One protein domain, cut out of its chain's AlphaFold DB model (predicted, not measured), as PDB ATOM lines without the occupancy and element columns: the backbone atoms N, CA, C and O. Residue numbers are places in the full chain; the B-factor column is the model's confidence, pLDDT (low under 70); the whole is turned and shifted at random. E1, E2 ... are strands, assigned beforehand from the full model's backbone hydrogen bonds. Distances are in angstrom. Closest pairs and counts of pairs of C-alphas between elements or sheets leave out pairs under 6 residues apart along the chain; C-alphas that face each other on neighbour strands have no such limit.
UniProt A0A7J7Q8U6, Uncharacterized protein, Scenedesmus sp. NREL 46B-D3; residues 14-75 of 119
ATOM      1  N   LEU A  14      41.473 -22.751 -23.521       62.59
ATOM      2  CA  LEU A  14      41.555 -21.606 -24.429       62.59
ATOM      3  C   LEU A  14      41.248 -21.972 -25.888       62.59
ATOM      4  O   LEU A  14      40.625 -21.183 -26.593       62.59
ATOM      5  N   GLU A  15      41.641 -23.164 -26.346       63.34
ATOM      6  CA  GLU A  15      41.365 -23.607 -27.718       63.34
ATOM      7  C   GLU A  15      39.883 -23.927 -27.945       63.34
ATOM      8  O   GLU A  15      39.401 -23.758 -29.062       63.34
ATOM      9  N   ARG A  16      39.140 -24.327 -26.902       63.53
ATOM     10  CA  ARG A  16      37.694 -24.609 -26.990       63.53
ATOM     11  C   ARG A  16      36.822 -23.352 -26.984       63.53
ATOM     12  O   ARG A  16      35.683 -23.407 -27.438       63.53
ATOM     13  N   ALA A  17      37.325 -22.233 -26.465       63.31
ATOM     14  CA  ALA A  17      36.551 -21.003 -26.290       63.31
ATOM     15  C   ALA A  17      36.318 -20.216 -27.598       63.31
ATOM     16  O   ALA A  17      35.571 -19.236 -27.612       63.31
ATOM     17  N   TRP A  18      36.934 -20.626 -28.710       59.12
ATOM     18  CA  TRP A  18      36.790 -19.945 -29.993       59.12
ATOM     19  C   TRP A  18      35.510 -20.404 -30.714       59.12
ATOM     20  O   TRP A  18      35.518 -21.336 -31.512       59.12
ATOM     21  N   SER A  19      34.389 -19.726 -30.442       59.22
ATOM     22  CA  SER A  19      33.073 -19.945 -31.075       59.22
ATOM     23  C   SER A  19      33.018 -19.439 -32.531       59.22
ATOM     24  O   SER A  19      32.135 -18.669 -32.912       59.22
ATOM     25  N   VAL A  20      33.969 -19.863 -33.364       67.12
ATOM     26  CA  VAL A  20      33.869 -19.763 -34.826       67.12
ATOM     27  C   VAL A  20      33.417 -21.125 -35.345       67.12
ATOM     28  O   VAL A  20      33.906 -22.137 -34.840       67.12
ATOM     29  N   PRO A  21      32.501 -21.193 -36.334       71.44
ATOM     30  CA  PRO A  21      32.175 -22.447 -37.002       71.44
ATOM     31  C   PRO A  21      33.466 -23.118 -37.479       71.44
ATOM     32  O   PRO A  21      34.156 -22.636 -38.375       71.44
ATOM     33  N   HIS A  22      33.827 -24.197 -36.793       77.06
ATOM     34  CA  HIS A  22      35.109 -24.848 -36.959       77.06
ATOM     35  C   HIS A  22      34.999 -25.942 -38.010       77.06
ATOM     36  O   HIS A  22      34.297 -26.936 -37.814       77.06
ATOM     37  N   GLU A  23      35.738 -25.787 -39.103       81.38
ATOM     38  CA  GLU A  23      35.944 -26.872 -40.045       81.38
ATOM     39  C   GLU A  23      37.238 -27.616 -39.707       81.38
ATOM     40  O   GLU A  23      38.342 -27.089 -39.858       81.38
ATOM     41  N   CYS A  24      37.102 -28.868 -39.269       79.81
ATOM     42  CA  CYS A  24      38.258 -29.694 -38.964       79.81
ATOM     43  C   CYS A  24      39.103 -29.988 -40.208       79.81
ATOM     44  O   CYS A  24      38.618 -30.563 -41.188       79.81
ATOM     45  N   GLY A  25      40.391 -29.657 -40.121       79.06
ATOM     46  CA  GLY A  25      41.387 -29.892 -41.161       79.06
ATOM     47  C   GLY A  25      42.701 -30.443 -40.607       79.06
ATOM     48  O   GLY A  25      42.813 -30.788 -39.435       79.06
ATOM     49  N   ALA A  26      43.731 -30.488 -41.454       78.25
ATOM     50  CA  ALA A  26      45.046 -31.067 -41.133       78.25
ATOM     51  C   ALA A  26      45.792 -30.378 -39.970       78.25
ATOM     52  O   ALA A  26      46.737 -30.937 -39.410       78.25
ATOM     53  N   LYS A  27      45.400 -29.140 -39.650       80.12
ATOM     54  CA  LYS A  27      46.011 -28.305 -38.607       80.12
ATOM     55  C   LYS A  27      45.337 -28.460 -37.242       80.12
ATOM     56  O   LYS A  27      45.804 -27.865 -36.280       80.12
ATOM     57  N   CYS A  28      44.246 -29.216 -37.156       81.44
ATOM     58  CA  CYS A  28      43.535 -29.407 -35.902       81.44
ATOM     59  C   CYS A  28      44.313 -30.335 -34.974       81.44
ATOM     60  O   CYS A  28      44.722 -31.429 -35.370       81.44
ATOM     61  N   SER A  29      44.460 -29.911 -33.724       84.06
ATOM     62  CA  SER A  29      44.888 -30.789 -32.642       84.06
ATOM     63  C   SER A  29      43.731 -31.717 -32.293       84.06
ATOM     64  O   SER A  29      42.634 -31.253 -31.980       84.06
ATOM     65  N   VAL A  30      43.956 -33.027 -32.373       84.50
ATOM     66  CA  VAL A  30      42.955 -34.040 -32.023       84.50
ATOM     67  C   VAL A  30      43.488 -34.964 -30.941       84.50
ATOM     68  O   VAL A  30      44.645 -35.381 -30.974       84.50
ATOM     69  N   ARG A  31      42.621 -35.319 -29.999       86.75
ATOM     70  CA  ARG A  31      42.873 -36.298 -28.950       86.75
ATOM     71  C   ARG A  31      42.269 -37.635 -29.350       86.75
ATOM     72  O   ARG A  31      41.081 -37.716 -29.653       86.75
ATOM     73  N   HIS A  32      43.069 -38.696 -29.344       87.94
ATOM     74  CA  HIS A  32      42.541 -40.052 -29.498       87.94
ATOM     75  C   HIS A  32      41.851 -40.470 -28.199       87.94
ATOM     76  O   HIS A  32      42.435 -40.340 -27.127       87.94
ATOM     77  N   LEU A  33      40.601 -40.926 -28.292       86.50
ATOM     78  CA  LEU A  33      39.843 -41.381 -27.127       86.50
ATOM     79  C   LEU A  33      39.887 -42.904 -27.025       86.50
ATOM     80  O   LEU A  33      40.512 -43.460 -26.129       86.50
ATOM     81  N   PHE A  34      39.226 -43.591 -27.956       85.50
ATOM     82  CA  PHE A  34      39.170 -45.049 -27.983       85.50
ATOM     83  C   PHE A  34      38.870 -45.551 -29.395       85.50
ATOM     84  O   PHE A  34      38.084 -44.946 -30.125       85.50
ATOM     85  N   GLY A  35      39.490 -46.667 -29.796       87.69
ATOM     86  CA  GLY A  35      39.234 -47.311 -31.086       87.69
ATOM     87  C   GLY A  35      39.444 -46.369 -32.277       87.69
ATOM     88  O   GLY A  35      40.575 -45.956 -32.555       87.69
ATOM     89  N   ASN A  36      38.350 -46.029 -32.964       88.00
ATOM     90  CA  ASN A  36      38.325 -45.148 -34.140       88.00
ATOM     91  C   ASN A  36      37.813 -43.732 -33.828       88.00
ATOM     92  O   ASN A  36      37.547 -42.964 -34.750       88.00
ATOM     93  N   THR A  37      37.684 -43.387 -32.548       89.44
ATOM     94  CA  THR A  37      37.077 -42.140 -32.081       89.44
ATOM     95  C   THR A  37      38.133 -41.138 -31.618       89.44
ATOM     96  O   THR A  37      39.013 -41.464 -30.816       89.44
ATOM     97  N   PHE A  38      38.017 -39.904 -32.102       88.19
ATOM     98  CA  PHE A  38      38.926 -38.788 -31.850       88.19
ATOM     99  C   PHE A  38      38.126 -37.543 -31.453       88.19
ATOM    100  O   PHE A  38      37.050 -37.319 -31.983       88.19
ATOM    101  N   GLU A  39      38.633 -36.714 -30.552       86.50
ATOM    102  CA  GLU A  39      38.035 -35.430 -30.168       86.50
ATOM    103  C   GLU A  39      38.907 -34.291 -30.690       86.50
ATOM    104  O   GLU A  39      40.118 -34.301 -30.495       86.50
ATOM    105  N   CYS A  40      38.321 -33.298 -31.347       85.75
ATOM    106  CA  CYS A  40      39.042 -32.112 -31.789       85.75
ATOM    107  C   CYS A  40      39.199 -31.114 -30.634       85.75
ATOM    108  O   CYS A  40      38.209 -30.678 -30.054       85.75
ATOM    109  N   CYS A  41      40.429 -30.708 -30.313       82.25
ATOM    110  CA  CYS A  41      40.712 -29.783 -29.211       82.25
ATOM    111  C   CYS A  41      40.165 -28.374 -29.449       82.25
ATOM    112  O   CYS A  41      39.747 -27.716 -28.502       82.25
ATOM    113  N   SER A  42      40.151 -27.921 -30.704       79.62
ATOM    114  CA  SER A  42      39.732 -26.564 -31.073       79.62
ATOM    115  C   SER A  42      38.219 -26.382 -31.168       79.62
ATOM    116  O   SER A  42      37.737 -25.261 -31.150       79.62
ATOM    117  N   SER A  43      37.454 -27.466 -31.312       81.19
ATOM    118  CA  SER A  43      35.987 -27.393 -31.430       81.19
ATOM    119  C   SER A  43      35.233 -28.238 -30.416       81.19
ATOM    120  O   SER A  43      34.018 -28.113 -30.307       81.19
ATOM    121  N   GLY A  44      35.918 -29.143 -29.715       82.12
ATOM    122  CA  GLY A  44      35.287 -30.168 -28.887       82.12
ATOM    123  C   GLY A  44      34.487 -31.208 -29.681       82.12
ATOM    124  O   GLY A  44      33.806 -32.029 -29.072       82.12
ATOM    125  N   GLN A  45      34.526 -31.195 -31.020       83.94
ATOM    126  CA  GLN A  45      33.754 -32.136 -31.836       83.94
ATOM    127  C   GLN A  45      34.373 -33.535 -31.834       83.94
ATOM    128  O   GLN A  45      35.590 -33.707 -31.921       83.94
ATOM    129  N   LEU A  46      33.507 -34.546 -31.784       86.31
ATOM    130  CA  LEU A  46      33.883 -35.950 -31.872       86.31
ATOM    131  C   LEU A  46      33.922 -36.400 -33.341       86.31
ATOM    132  O   LEU A  46      32.937 -36.289 -34.067       86.31
ATOM    133  N   HIS A  47      35.042 -36.973 -33.762       85.56
ATOM    134  CA  HIS A  47      35.264 -37.544 -35.081       85.56
ATOM    135  C   HIS A  47      35.428 -39.054 -34.997       85.56
ATOM    136  O   HIS A  47      36.317 -39.563 -34.315       85.56
ATOM    137  N   VAL A  48      34.623 -39.771 -35.772       88.44
ATOM    138  CA  VAL A  48      34.800 -41.206 -35.993       88.44
ATOM    139  C   VAL A  48      35.527 -41.392 -37.322       88.44
ATOM    140  O   VAL A  48      35.043 -40.995 -38.377       88.44
ATOM    141  N   CYS A  49      36.734 -41.951 -37.265       86.81
ATOM    142  CA  CYS A  49      37.559 -42.224 -38.438       86.81
ATOM    143  C   CYS A  49      37.349 -43.672 -38.897       86.81
ATOM    144  O   CYS A  49      38.133 -44.558 -38.559       86.81
ATOM    145  N   ASP A  50      36.287 -43.902 -39.667       85.06
ATOM    146  CA  ASP A  50      35.965 -45.171 -40.326       85.06
ATOM    147  C   ASP A  50      36.144 -45.073 -41.852       85.06
ATOM    148  O   ASP A  50      36.633 -44.053 -42.352       85.06
ATOM    149  N   SER A  51      35.754 -46.128 -42.583       80.88
ATOM    150  CA  SER A  51      35.757 -46.220 -44.057       80.88
ATOM    151  C   SER A  51      35.010 -45.093 -44.772       80.88
ATOM    152  O   SER A  51      35.319 -44.823 -45.926       80.88
ATOM    153  N   ASN A  52      34.078 -44.415 -44.099       79.56
ATOM    154  CA  ASN A  52      33.236 -43.363 -44.660       79.56
ATOM    155  C   ASN A  52      33.654 -41.951 -44.200       79.56
ATOM    156  O   ASN A  52      32.901 -40.985 -44.323       79.56
ATOM    157  N   CYS A  53      34.858 -41.803 -43.642       84.19
ATOM    158  CA  CYS A  53      35.345 -40.507 -43.187       84.19
ATOM    159  C   CYS A  53      35.558 -39.542 -44.371       84.19
ATOM    160  O   CYS A  53      36.438 -39.735 -45.206       84.19
ATOM    161  N   ASN A  54      34.802 -38.444 -44.400       82.44
ATOM    162  CA  ASN A  54      34.864 -37.414 -45.444       82.44
ATOM    163  C   ASN A  54      36.127 -36.532 -45.404       82.44
ATOM    164  O   ASN A  54      36.391 -35.792 -46.346       82.44
ATOM    165  N   LYS A  55      36.918 -36.593 -44.326       84.19
ATOM    166  CA  LYS A  55      38.199 -35.874 -44.189       84.19
ATOM    167  C   LYS A  55      39.400 -36.715 -44.645       84.19
ATOM    168  O   LYS A  55      40.529 -36.464 -44.220       84.19
ATOM    169  N   ARG A  56      39.162 -37.735 -45.474       87.12
ATOM    170  CA  ARG A  56      40.197 -38.539 -46.135       87.12
ATOM    171  C   ARG A  56      40.695 -37.840 -47.392       87.12
ATOM    172  O   ARG A  56      39.913 -37.304 -48.168       87.12
ATOM    173  N   VAL A  57      42.002 -37.882 -47.594       86.50
ATOM    174  CA  VAL A  57      42.671 -37.388 -48.799       86.50
ATOM    175  C   VAL A  57      43.602 -38.457 -49.344       86.50
ATOM    176  O   VAL A  57      44.232 -39.187 -48.582       86.50
ATOM    177  N   TYR A  58      43.705 -38.545 -50.666       87.50
ATOM    178  CA  TYR A  58      44.652 -39.441 -51.322       87.50
ATOM    179  C   TYR A  58      46.084 -38.997 -51.025       87.50
ATOM    180  O   TYR A  58      46.461 -37.864 -51.324       87.50
ATOM    181  N   ARG A  59      46.880 -39.895 -50.440       83.31
ATOM    182  CA  ARG A  59      48.331 -39.714 -50.297       83.31
ATOM    183  C   ARG A  59      49.075 -40.341 -51.469       83.31
ATOM    184  O   ARG A  59      49.936 -39.698 -52.050       83.31
ATOM    185  N   ASP A  60      48.684 -41.560 -51.828       85.62
ATOM    186  CA  ASP A  60      49.214 -42.330 -52.952       85.62
ATOM    187  C   ASP A  60      48.039 -42.950 -53.726       85.62
ATOM    188  O   ASP A  60      46.902 -42.935 -53.253       85.62
ATOM    189  N   ARG A  61      48.288 -43.556 -54.898       81.62
ATOM    190  CA  ARG A  61      47.226 -44.175 -55.730       81.62
ATOM    191  C   ARG A  61      46.414 -45.260 -55.011       81.62
ATOM    192  O   ARG A  61      45.295 -45.546 -55.422       81.62
ATOM    193  N   TYR A  62      46.978 -45.859 -53.965       82.75
ATOM    194  CA  TYR A  62      46.369 -46.958 -53.212       82.75
ATOM    195  C   TYR A  62      46.192 -46.649 -51.726       82.75
ATOM    196  O   TYR A  62      45.786 -47.531 -50.969       82.75
ATOM    197  N   SER A  63      46.505 -45.429 -51.286       85.00
ATOM    198  CA  SER A  63      46.400 -45.074 -49.875       85.00
ATOM    199  C   SER A  63      45.769 -43.709 -49.677       85.00
ATOM    200  O   SER A  63      46.260 -42.693 -50.174       85.00
ATOM    201  N   GLU A  64      44.725 -43.697 -48.867       87.94
ATOM    202  CA  GLU A  64      44.087 -42.500 -48.347       87.94
ATOM    203  C   GLU A  64      44.560 -42.254 -46.918       87.94
ATOM    204  O   GLU A  64      44.839 -43.185 -46.166       87.94
ATOM    205  N   VAL A  65      44.632 -40.995 -46.511       88.31
ATOM    206  CA  VAL A  65      44.960 -40.602 -45.145       88.31
ATOM    207  C   VAL A  65      43.868 -39.696 -44.619       88.31
ATOM    208  O   VAL A  65      43.474 -38.735 -45.275       88.31
ATOM    209  N   CYS A  66      43.371 -39.989 -43.420       87.31
ATOM    210  CA  CYS A  66      42.463 -39.079 -42.735       87.31
ATOM    211  C   CYS A  66      43.248 -37.909 -42.135       87.31
ATOM    212  O   CYS A  66      44.184 -38.119 -41.366       87.31
ATOM    213  N   LEU A  67      42.846 -36.675 -42.446       85.50
ATOM    214  CA  LEU A  67      43.517 -35.459 -41.973       85.50
ATOM    215  C   LEU A  67      43.471 -35.282 -40.449       85.50
ATOM    216  O   LEU A  67      44.354 -34.644 -39.886       85.50
ATOM    217  N   LEU A  68      42.456 -35.856 -39.798       83.31
ATOM    218  CA  LEU A  68      42.278 -35.821 -38.348       83.31
ATOM    219  C   LEU A  68      43.152 -36.880 -37.669       83.31
ATOM    220  O   LEU A  68      44.121 -36.563 -36.992       83.31
ATOM    221  N   SER A  69      42.835 -38.161 -37.880       81.81
ATOM    222  CA  SER A  69      43.516 -39.264 -37.187       81.81
ATOM    223  C   SER A  69      44.919 -39.562 -37.708       81.81
ATOM    224  O   SER A  69      45.631 -40.356 -37.095       81.81
ATOM    225  N   ARG A  70      45.299 -38.998 -38.863       81.44
ATOM    226  CA  ARG A  70      46.538 -39.303 -39.600       81.44
ATOM    227  C   ARG A  70      46.724 -40.795 -39.900       81.44
ATOM    228  O   ARG A  70      47.817 -41.225 -40.258       81.44
ATOM    229  N   ARG A  71      45.656 -41.592 -39.777       83.12
ATOM    230  CA  ARG A  71      45.664 -43.012 -40.122       83.12
ATOM    231  C   ARG A  71      45.630 -43.174 -41.631       83.12
ATOM    232  O   ARG A  71      44.870 -42.488 -42.319       83.12
ATOM    233  N   VAL A  72      46.444 -44.110 -42.103       83.62
ATOM    234  CA  VAL A  72      46.492 -44.536 -43.498       83.62
ATOM    235  C   VAL A  72      45.475 -45.653 -43.692       83.62
ATOM    236  O   VAL A  72      45.471 -46.639 -42.956       83.62
ATOM    237  N   PHE A  73      44.617 -45.494 -44.685       80.88
ATOM    238  CA  PHE A  73      43.656 -46.486 -45.129       80.88
ATOM    239  C   PHE A  73      44.072 -46.979 -46.511       80.88
ATOM    240  O   PHE A  73      44.382 -46.180 -47.395       80.88
ATOM    241  N   ALA A  74      44.075 -48.297 -46.699       80.19
ATOM    242  CA  ALA A  74      44.212 -48.866 -48.029       80.19
ATOM    243  C   ALA A  74      42.940 -48.553 -48.819       80.19
ATOM    244  O   ALA A  74      41.829 -48.813 -48.352       80.19
ATOM    245  N   VAL A  75      43.110 -47.999 -50.013       76.50
ATOM    246  CA  VAL A  75      42.014 -47.849 -50.963       76.50
ATOM    247  C   VAL A  75      41.636 -49.262 -51.381       76.50
ATOM    248  O   VAL A  75      42.422 -49.949 -52.037       76.50
TER     249      VAL A  75
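AT A GLANCE: This is residues 14 to 75 of the 119 residues of an uncharacterized protein of Scenedesmus sp. NREL 46B-D3 (UniProt A0A7J7Q8U6). With little regular structure, the domain is two small three-stranded sheets, one after the other along its length, with a winding stretch, residues 14 to 29, before the first. Each is an antiparallel meander, successive strands being neighbours: E1-E2-E3, then E4-E5-E6. The printed part has 62 residues, 24 in six named strands, with no named helix: all strand. Elongated, 39 by 22 by 15 A, it is only just compact, close to loose, with a radius of gyration of the C-alphas of 12.2 A.

HOW THE PARTS SIT: E1, residues 30 to 34, and E2, residues 37 to 40, form a hairpin; N 31 and O 39, 2.7 A, are within hydrogen-bond range. So are N 47 of E3, residues 46 to 48, and O 38, 2.7 A. E4, residues 56 to 60, is apart from E3. N 65 of E5, residues 63 to 66, and O 57 are 2.8 A apart; N 73 of E6, residues 72 to 74, and O 64, 2.8 A.

IN THESE COORDINATES: E1, 12.3 A long, begins at C-alpha 30 (42.955, -34.040, -32.023); E6 ends at C-alpha 74 (44.212, -48.866, -48.029).

THE WHOLE: The printed part has no cut. Residues 14 to 20 have pLDDT under 70.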